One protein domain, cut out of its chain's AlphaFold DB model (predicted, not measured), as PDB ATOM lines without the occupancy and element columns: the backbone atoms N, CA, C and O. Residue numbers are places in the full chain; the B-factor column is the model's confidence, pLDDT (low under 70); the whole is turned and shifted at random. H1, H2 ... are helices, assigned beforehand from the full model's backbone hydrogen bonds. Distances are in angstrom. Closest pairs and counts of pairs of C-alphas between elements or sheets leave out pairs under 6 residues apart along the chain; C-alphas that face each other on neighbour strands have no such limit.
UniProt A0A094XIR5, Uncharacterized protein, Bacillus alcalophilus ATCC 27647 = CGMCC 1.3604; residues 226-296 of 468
ATOM      1  N   ASP A 226      30.919   9.973  49.821       67.81
ATOM      2  CA  ASP A 226      30.785  11.312  49.244       67.81
ATOM      3  C   ASP A 226      30.410  11.240  47.743       67.81
ATOM      4  O   ASP A 226      29.539  11.992  47.303       67.81
ATOM      5  N   PHE A 227      30.965  10.302  46.961       66.44
ATOM      6  CA  PHE A 227      30.548  10.046  45.571       66.44
ATOM      7  C   PHE A 227      29.121   9.505  45.492       66.44
ATOM      8  O   PHE A 227      28.341   9.951  44.652       66.44
ATOM      9  N   GLN A 228      28.753   8.574  46.373       74.44
ATOM     10  CA  GLN A 228      27.383   8.073  46.477       74.44
ATOM     11  C   GLN A 228      26.408   9.219  46.804       74.44
ATOM     12  O   GLN A 228      25.336   9.299  46.207       74.44
ATOM     13  N   TYR A 229      26.780  10.144  47.691       81.50
ATOM     14  CA  TYR A 229      25.976  11.323  48.009       81.50
ATOM     15  C   TYR A 229      25.856  12.279  46.823       81.50
ATOM     16  O   TYR A 229      24.750  12.707  46.503       81.50
ATOM     17  N   ILE A 230      26.959  12.578  46.136       72.19
ATOM     18  CA  ILE A 230      26.965  13.446  44.949       72.19
ATOM     19  C   ILE A 230      26.138  12.827  43.816       72.19
ATOM     20  O   ILE A 230      25.322  13.509  43.199       72.19
ATOM     21  N   ASN A 231      26.298  11.530  43.561       69.94
ATOM     22  CA  ASN A 231      25.540  10.819  42.539       69.94
ATOM     23  C   ASN A 231      24.046  10.762  42.893       69.94
ATOM     24  O   ASN A 231      23.197  10.971  42.033       69.94
ATOM     25  N   PHE A 232      23.708  10.587  44.172       82.19
ATOM     26  CA  PHE A 232      22.326  10.697  44.631       82.19
ATOM     27  C   PHE A 232      21.751  12.113  44.445       82.19
ATOM     28  O   PHE A 232      20.599  12.252  44.047       82.19
ATOM     29  N   LEU A 233      22.538  13.178  44.649       78.81
ATOM     30  CA  LEU A 233      22.096  14.542  44.318       78.81
ATOM     31  C   LEU A 233      21.860  14.716  42.811       78.81
ATOM     32  O   LEU A 233      20.846  15.292  42.424       78.81
ATOM     33  N   HIS A 234      22.741  14.183  41.959       72.44
ATOM     34  CA  HIS A 234      22.521  14.173  40.508       72.44
ATOM     35  C   HIS A 234      21.271  13.385  40.114       72.44
ATOM     36  O   HIS A 234      20.538  13.820  39.232       72.44
ATOM     37  N   TYR A 235      21.000  12.268  40.789       77.50
ATOM     38  CA  TYR A 235      19.790  11.478  40.594       77.50
ATOM     39  C   TYR A 235      18.526  12.277  40.931       77.50
ATOM     40  O   TYR A 235      17.601  12.314  40.123       77.50
ATOM     41  N   LEU A 236      18.508  12.986  42.066       78.94
ATOM     42  CA  LEU A 236      17.403  13.878  42.438       78.94
ATOM     43  C   LEU A 236      17.196  14.987  41.395       78.94
ATOM     44  O   LEU A 236      16.071  15.226  40.963       78.94
ATOM     45  N   VAL A 237      18.278  15.625  40.939       74.62
ATOM     46  CA  VAL A 237      18.215  16.663  39.894       74.62
ATOM     47  C   VAL A 237      17.712  16.093  38.564       74.62
ATOM     48  O   VAL A 237      16.886  16.725  37.913       74.62
ATOM     49  N   GLY A 238      18.147  14.887  38.181       67.25
ATOM     50  CA  GLY A 238      17.671  14.186  36.985       67.25
ATOM     51  C   GLY A 238      16.175  13.851  37.021       67.25
ATOM     52  O   GLY A 238      15.557  13.736  35.969       67.25
ATOM     53  N   HIS A 239      15.586  13.775  38.218       74.12
ATOM     54  CA  HIS A 239      14.147  13.613  38.450       74.12
ATOM     55  C   HIS A 239      13.428  14.952  38.705       74.12
ATOM     56  O   HIS A 239      12.334  14.976  39.260       74.12
ATOM     57  N   ASN A 240      14.033  16.081  38.317       69.88
ATOM     58  CA  ASN A 240      13.493  17.435  38.495       69.88
ATOM     59  C   ASN A 240      13.218  17.834  39.960       69.88
ATOM     60  O   ASN A 240      12.422  18.736  40.233       69.88
ATOM     61  N   ILE A 241      13.901  17.213  40.925       74.88
ATOM     62  CA  ILE A 241      13.763  17.558  42.340       74.88
ATOM     63  C   ILE A 241      14.684  18.725  42.693       74.88
ATOM     64  O   ILE A 241      15.908  18.602  42.738       74.88
ATOM     65  N   ASN A 242      14.084  19.873  43.020       73.19
ATOM     66  CA  ASN A 242      14.817  21.017  43.557       73.19
ATOM     67  C   ASN A 242      15.290  20.750  45.002       73.19
ATOM     68  O   ASN A 242      14.510  20.854  45.949       73.19
ATOM     69  N   ILE A 243      16.579  20.436  45.165       71.19
ATOM     70  CA  ILE A 243      17.223  20.132  46.458       71.19
ATOM     71  C   ILE A 243      17.401  21.345  47.388       71.19
ATOM     72  O   ILE A 243      17.768  21.177  48.550       71.19
ATOM     73  N   ASN A 244      17.154  22.567  46.902       66.31
ATOM     74  CA  ASN A 244      17.252  23.783  47.715       66.31
ATOM     75  C   ASN A 244      15.978  24.047  48.528       66.31
ATOM     76  O   ASN A 244      16.035  24.687  49.589       66.31
ATOM     77  N   LYS A 245      14.847  23.523  48.047       66.81
ATOM     78  CA  LYS A 245      13.556  23.565  48.727       66.81
ATOM     79  C   LYS A 245      13.508  22.603  49.903       66.81
ATOM     80  O   LYS A 245      14.312  21.680  50.031       66.81
ATOM     81  N   HIS A 246      12.532  22.819  50.773       66.62
ATOM     82  CA  HIS A 246      12.239  21.861  51.825       66.62
ATOM     83  C   HIS A 246      11.765  20.539  51.204       66.62
ATOM     84  O   HIS A 246      10.737  20.506  50.538       66.62
ATOM     85  N   LEU A 247      12.507  19.452  51.433       69.94
ATOM     86  CA  LEU A 247      12.141  18.102  51.004       69.94
ATOM     87  C   LEU A 247      11.712  17.283  52.221       69.94
ATOM     88  O   LEU A 247      12.446  17.188  53.208       69.94
ATOM     89  N   THR A 248      10.532  16.666  52.156       68.69
ATOM     90  CA  THR A 248      10.057  15.827  53.262       68.69
ATOM     91  C   THR A 248      10.912  14.563  53.382       68.69
ATOM     92  O   THR A 248      11.366  13.989  52.389       68.69
ATOM     93  N   TYR A 249      11.150  14.100  54.616       74.56
ATOM     94  CA  TYR A 249      11.933  12.880  54.840       74.56
ATOM     95  C   TYR A 249      11.316  11.636  54.167       74.56
ATOM     96  O   TYR A 249      12.073  10.895  53.547       74.56
ATOM     97  N   PRO A 250       9.985  11.406  54.195       70.25
ATOM     98  CA  PRO A 250       9.368  10.304  53.452       70.25
ATOM     99  C   PRO A 250       9.608  10.376  51.939       70.25
ATOM    100  O   PRO A 250       9.952   9.359  51.340       70.25
ATOM    101  N   ALA A 251       9.509  11.565  51.330       72.69
ATOM    102  CA  ALA A 251       9.807  11.737  49.910       72.69
ATOM    103  C   ALA A 251      11.276  11.410  49.608       72.69
ATOM    104  O   ALA A 251      11.562  10.642  48.694       72.69
ATOM    105  N   LEU A 252      12.210  11.911  50.422       80.31
ATOM    106  CA  LEU A 252      13.628  11.568  50.293       80.31
ATOM    107  C   LEU A 252      13.870  10.063  50.439       80.31
ATOM    108  O   LEU A 252      14.637   9.500  49.666       80.31
ATOM    109  N   MET A 253      13.208   9.396  51.385       82.38
ATOM    110  CA  MET A 253      13.339   7.950  51.570       82.38
ATOM    111  C   MET A 253      12.800   7.152  50.381       82.38
ATOM    112  O   MET A 253      13.430   6.163  50.014       82.38
ATOM    113  N   ARG A 254      11.713   7.607  49.739       82.88
ATOM    114  CA  ARG A 254      11.227   7.029  48.477       82.88
ATOM    115  C   ARG A 254      12.300   7.105  47.391       82.88
ATOM    116  O   ARG A 254      12.617   6.093  46.780       82.88
ATOM    117  N   TYR A 255      12.924   8.269  47.208       83.44
ATOM    118  CA  TYR A 255      14.005   8.431  46.230       83.44
ATOM    119  C   TYR A 255      15.269   7.642  46.594       83.44
ATOM    120  O   TYR A 255      15.930   7.116  45.705       83.44
ATOM    121  N   VAL A 256      15.595   7.503  47.884       87.38
ATOM    122  CA  VAL A 256      16.679   6.618  48.343       87.38
ATOM    123  C   VAL A 256      16.382   5.165  47.975       87.38
ATOM    124  O   VAL A 256      17.280   4.457  47.531       87.38
ATOM    125  N   GLU A 257      15.142   4.708  48.151       86.88
ATOM    126  CA  GLU A 257      14.730   3.353  47.777       86.88
ATOM    127  C   GLU A 257      14.812   3.122  46.271       86.88
ATOM    128  O   GLU A 257      15.426   2.143  45.856       86.88
ATOM    129  N   MET A 258      14.270   4.040  45.466       84.38
ATOM    130  CA  MET A 258      14.349   3.969  44.003       84.38
ATOM    131  C   MET A 258      15.806   3.933  43.530       84.38
ATOM    132  O   MET A 258      16.216   2.988  42.860       84.38
ATOM    133  N   TYR A 259      16.624   4.877  43.998       84.69
ATOM    134  CA  TYR A 259      18.043   4.942  43.670       84.69
ATOM    135  C   TYR A 259      18.797   3.663  44.057       84.69
ATOM    136  O   TYR A 259      19.575   3.136  43.262       84.69
ATOM    137  N   CYS A 260      18.583   3.137  45.268       84.75
ATOM    138  CA  CYS A 260      19.223   1.900  45.720       84.75
ATOM    139  C   CYS A 260      18.812   0.689  44.877       84.75
ATOM    140  O   CYS A 260      19.663  -0.149  44.581       84.75
ATOM    141  N   ASN A 261      17.538   0.601  44.494       82.69
ATOM    142  CA  ASN A 261      17.026  -0.489  43.668       82.69
ATOM    143  C   ASN A 261      17.599  -0.436  42.244       82.69
ATOM    144  O   ASN A 261      17.959  -1.473  41.697       82.69
ATOM    145  N   GLU A 262      17.728   0.758  41.666       81.31
ATOM    146  CA  GLU A 262      18.249   0.954  40.309       81.31
ATOM    147  C   GLU A 262      19.772   0.785  40.217       81.31
ATOM    148  O   GLU A 262      20.288   0.273  39.227       81.31
ATOM    149  N   THR A 263      20.508   1.208  41.248       72.25
ATOM    150  CA  THR A 263      21.983   1.249  41.221       72.25
ATOM    151  C   THR A 263      22.655   0.112  41.992       72.25
ATOM    152  O   THR A 263      23.878  -0.026  41.940       72.25
ATOM    153  N   GLY A 264      21.890  -0.684  42.748       71.56
ATOM    154  CA  GLY A 264      22.406  -1.740  43.627       71.56
ATOM    155  C   GLY A 264      23.191  -1.225  44.843       71.56
ATOM    156  O   GLY A 264      23.878  -1.995  45.517       71.56
ATOM    157  N   GLN A 265      23.137   0.079  45.127       76.62
ATOM    158  CA  GLN A 265      23.932   0.693  46.186       76.62
ATOM    159  C   GLN A 265      23.332   0.528  47.592       76.62
ATOM    160  O   GLN A 265      22.129   0.356  47.787       76.62
ATOM    161  N   LYS A 266      24.184   0.639  48.624       80.88
ATOM    162  CA  LYS A 266      23.783   0.480  50.031       80.88
ATOM    163  C   LYS A 266      22.864   1.618  50.491       80.88
ATOM    164  O   LYS A 266      23.208   2.789  50.362       80.88
ATOM    165  N   LYS A 267      21.755   1.256  51.144       84.50
ATOM    166  CA  LYS A 267      20.744   2.190  51.681       84.50
ATOM    167  C   LYS A 267      21.193   2.957  52.929       84.50
ATOM    168  O   LYS A 267      20.766   4.090  53.149       84.50
ATOM    169  N   ALA A 268      22.039   2.357  53.770       83.12
ATOM    170  CA  ALA A 268      22.390   2.920  55.079       83.12
ATOM    171  C   ALA A 268      23.100   4.295  55.012       83.12
ATOM    172  O   ALA A 268      22.675   5.197  55.743       83.12
ATOM    173  N   PRO A 269      24.102   4.521  54.135       82.50
ATOM    174  CA  PRO A 269      24.718   5.842  53.972       82.50
ATOM    175  C   PRO A 269      23.720   6.891  53.463       82.50
ATOM    176  O   PRO A 269      23.605   7.974  54.035       82.50
ATOM    177  N   LEU A 270      22.911   6.549  52.457       84.06
ATOM    178  CA  LEU A 270      21.918   7.457  51.874       84.06
ATOM    179  C   LEU A 270      20.786   7.819  52.832       84.06
ATOM    180  O   LEU A 270      20.321   8.952  52.840       84.06
ATOM    181  N   THR A 271      20.392   6.900  53.711       85.31
ATOM    182  CA  THR A 271      19.413   7.182  54.773       85.31
ATOM    183  C   THR A 271      19.942   8.242  55.745       85.31
ATOM    184  O   THR A 271      19.203   9.112  56.209       85.31
ATOM    185  N   LYS A 272      21.246   8.203  56.050       84.00
ATOM    186  CA  LYS A 272      21.909   9.230  56.861       84.00
ATOM    187  C   LYS A 272      22.006  10.554  56.100       84.00
ATOM    188  O   LYS A 272      21.756  11.605  56.689       84.00
ATOM    189  N   PHE A 273      22.316  10.503  54.808       85.50
ATOM    190  CA  PHE A 273      22.422  11.691  53.968       85.50
ATOM    191  C   PHE A 273      21.068  12.371  53.716       85.50
ATOM    192  O   PHE A 273      20.981  13.587  53.820       85.50
ATOM    193  N   ALA A 274      19.977  11.621  53.551       83.12
ATOM    194  CA  ALA A 274      18.616  12.159  53.474       83.12
ATOM    195  C   ALA A 274      18.252  13.013  54.706       83.12
ATOM    196  O   ALA A 274      17.657  14.083  54.583       83.12
ATOM    197  N   LYS A 275      18.671  12.593  55.909       79.81
ATOM    198  CA  LYS A 275      18.504  13.405  57.130       79.81
ATOM    199  C   LYS A 275      19.335  14.690  57.086       79.81
ATOM    200  O   LYS A 275      18.887  15.710  57.600       79.81
ATOM    201  N   SER A 276      20.527  14.626  56.500       77.75
ATOM    202  CA  SER A 276      21.446  15.756  56.351       77.75
ATOM    203  C   SER A 276      20.941  16.788  55.330       77.75
ATOM    204  O   SER A 276      20.955  17.977  55.647       77.75
ATOM    205  N   ILE A 277      20.385  16.350  54.188       77.19
ATOM    206  CA  ILE A 277      19.713  17.211  53.190       77.19
ATOM    207  C   ILE A 277      18.582  18.006  53.851       77.19
ATOM    208  O   ILE A 277      18.535  19.229  53.749       77.19
ATOM    209  N   ASN A 278      17.706  17.325  54.594       69.31
ATOM    210  CA  ASN A 278      16.570  17.964  55.262       69.31
ATOM    211  C   ASN A 278      17.028  18.971  56.341       69.31
ATOM    212  O   ASN A 278      16.550  20.101  56.402       69.31
ATOM    213  N   LYS A 279      18.023  18.599  57.156       70.75
ATOM    214  CA  LYS A 279      18.563  19.466  58.218       70.75
ATOM    215  C   LYS A 279      19.435  20.616  57.712       70.75
ATOM    216  O   LYS A 279      19.775  21.480  58.517       70.75
ATOM    217  N   LYS A 280      19.831  20.603  56.435       71.31
ATOM    218  CA  LYS A 280      20.832  21.511  55.855       71.31
ATOM    219  C   LYS A 280      22.089  21.628  56.737       71.31
ATOM    220  O   LYS A 280      22.577  22.723  56.999       71.31
ATOM    221  N   ASP A 281      22.574  20.495  57.250       70.69
ATOM    222  CA  ASP A 281      23.691  20.456  58.203       70.69
ATOM    223  C   ASP A 281      25.076  20.512  57.520       70.69
ATOM    224  O   ASP A 281      25.198  20.523  56.296       70.69
ATOM    225  N   ASN A 282      26.148  20.514  58.321       71.50
ATOM    226  CA  ASN A 282      27.524  20.615  57.822       71.50
ATOM    227  C   ASN A 282      27.908  19.511  56.822       71.50
ATOM    228  O   ASN A 282      28.777  19.742  55.982       71.50
ATOM    229  N   LEU A 283      27.312  18.314  56.916       74.88
ATOM    230  CA  LEU A 283      27.567  17.244  55.951       74.88
ATOM    231  C   LEU A 283      26.948  17.616  54.602       74.88
ATOM    232  O   LEU A 283      27.638  17.535  53.590       74.88
ATOM    233  N   PHE A 284      25.713  18.112  54.587       77.75
ATOM    234  CA  PHE A 284      25.070  18.583  53.364       77.75
ATOM    235  C   PHE A 284      25.834  19.763  52.759       77.75
ATOM    236  O   PHE A 284      26.162  19.726  51.577       77.75
ATOM    237  N   SER A 285      26.229  20.752  53.569       74.81
ATOM    238  CA  SER A 285      27.045  21.884  53.106       74.81
ATOM    239  C   SER A 285      28.396  21.440  52.535       74.81
ATOM    240  O   SER A 285      28.834  21.962  51.509       74.81
ATOM    241  N   LYS A 286      29.051  20.449  53.160       78.12
ATOM    242  CA  LYS A 286      30.297  19.854  52.652       78.12
ATOM    243  C   LYS A 286      30.062  19.204  51.286       78.12
ATOM    244  O   LYS A 286      30.798  19.515  50.353       78.12
ATOM    245  N   ILE A 287      29.052  18.344  51.152       78.00
ATOM    246  CA  ILE A 287      28.758  17.652  49.888       78.00
ATOM    247  C   ILE A 287      28.364  18.641  48.792       78.00
ATOM    248  O   ILE A 287      28.878  18.533  47.686       78.00
ATOM    249  N   LEU A 288      27.559  19.659  49.102       75.25
ATOM    250  CA  LEU A 288      27.214  20.720  48.156       75.25
ATOM    251  C   LEU A 288      28.470  21.466  47.668       75.25
ATOM    252  O   LEU A 288      28.627  21.725  46.479       75.25
ATOM    253  N   SER A 289      29.412  21.759  48.571       70.44
ATOM    254  CA  SER A 289      30.683  22.397  48.205       70.44
ATOM    255  C   SER A 289      31.560  21.517  47.304       70.44
ATOM    256  O   SER A 289      32.243  22.035  46.425       70.44
ATOM    257  N   LEU A 290      31.532  20.194  47.499       68.44
ATOM    258  CA  LEU A 290      32.263  19.229  46.674       68.44
ATOM    259  C   LEU A 290      31.599  19.051  45.308       68.44
ATOM    260  O   LEU A 290      32.287  19.044  44.290       68.44
ATOM    261  N   TRP A 291      30.271  18.993  45.285       67.06
ATOM    262  CA  TRP A 291      29.463  18.976  44.071       67.06
ATOM    263  C   TRP A 291      29.754  20.200  43.191       67.06
ATOM    264  O   TRP A 291      30.045  20.061  42.006       67.06
ATOM    265  N   ASN A 292      29.831  21.385  43.801       61.22
ATOM    266  CA  ASN A 292      30.126  22.643  43.110       61.22
ATOM    267  C   ASN A 292      31.592  22.797  42.652       61.22
ATOM    268  O   ASN A 292      31.887  23.680  41.846       61.22
ATOM    269  N   ARG A 293      32.529  21.973  43.150       61.84
ATOM    270  CA  ARG A 293      33.950  22.021  42.747       61.84
ATOM    271  C   ARG A 293      34.204  21.389  41.378       61.84
ATOM    272  O   ARG A 293      35.145  21.795  40.702       61.84
ATOM    273  N   ASN A 294      33.353  20.463  40.940       49.78
ATOM    274  CA  ASN A 294      33.453  19.819  39.631       49.78
ATOM    275  C   ASN A 294      32.494  20.486  38.634       49.78
ATOM    276  O   ASN A 294      31.468  19.924  38.260       49.78
ATOM    277  N   LYS A 295      32.823  21.706  38.191       45.28
ATOM    278  CA  LYS A 295      32.053  22.424  37.161       45.28
ATOM    279  C   LYS A 295      32.160  21.736  35.789       45.28
ATOM    280  O   LYS A 295      32.997  22.087  34.963       45.28
ATOM    281  N   LYS A 296      31.257  20.793  35.512       38.78
ATOM    282  CA  LYS A 296      30.642  20.635  34.185       38.78
ATOM    283  C   LYS A 296      29.147  20.897  34.348       38.78
ATOM    284  O   LYS A 296      28.423  20.042  34.841       38.78
TER     285      LYS A 296
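AT A GLANCE: This is residues 226 to 296 of the 468 residues of an uncharacterized protein of Bacillus alcalophilus ATCC 27647 = CGMCC 1.3604 (UniProt A0A094XIR5). Four helices make a compact, rounded cluster in which most pairs cross: H2 and H3 form a helical hairpin, H1 lies across both of its helices, and H4 turns away from the later part of H3 so that its last turn meets the first half of H1. H2 and H4 stay apart, while H1 and H3 each touch the three other helices. The printed part has 71 residues with four named helices, in the order H1, H2, H3, H4, and no named strand; the class is all helix. The radius of gyration of the C-alphas is 11.2 A, and the C-alphas span 28 by 23 by 23 A.

IN THESE COORDINATES: H1 takes residues 226 to 238 and measures 18.2 A from first to last C-alpha, beginning with C-alpha 226 at (30.785, 11.312, 49.244). After a short link of 10 residues comes H2, residues 249 to 263, 20.5 A long and the longest helix by residues; its C-alpha 249 is at (11.933, 12.880, 54.840). H3, residues 267 to 279, is 18.6 A long. H4, residues 282 to 291, is 14.0 A long and ends with C-alpha 291 at (29.463, 18.976, 44.071).

HOW THE PARTS SIT: H1 touches H2 with residues 232 to 236 alone; the closest C-alphas, of Phe 232 and Tyr 259, are 7.2 A apart, and the lines are about perpendicular at 77 degrees. H1 touches H3 with residues 228 to 232 alone; the closest C-alphas, of Tyr 229 and Leu 270, are 6.8 A apart. H1 and H3 run the same way at a steep tilt of 68 degrees, only just short of about perpendicular. H1 touches H4 with residues 226 to 230 alone; the closest C-alphas, of Ile 230 and Trp 291, are 6.1 A apart, and the lines are only just about perpendicular, at 73 degrees. In the hairpin, H2 and H3 touch with 12 pairs of C-alphas within 8 A, the closest those of Leu 252 and Ala 274 at 5.9 A. They run opposite ways at a shallow tilt of 34.8 degrees, only just short of steep. H3 touches H4 with residues 273 to 277 alone; the closest C-alphas, of Ser 276 and Phe 284, are 5.5 A apart, and the lines are about perpendicular at 78 degrees. Every O i to N i+4 pair is within hydrogen-bond range in H1, H2 and H4; in H3 it is 8 of 9.

THE WHOLE: The two C-alphas farthest apart are those of Pro 250 and Lys 296, at 30.5 A. The printed part has no cut. The links from H2 to H3 and from H3 to H4 are tight, and no link is long. The mean pLDDT of the printed part is 74.5; 18 residues are under 70, among them residues 244 to 248 and 290 to 296.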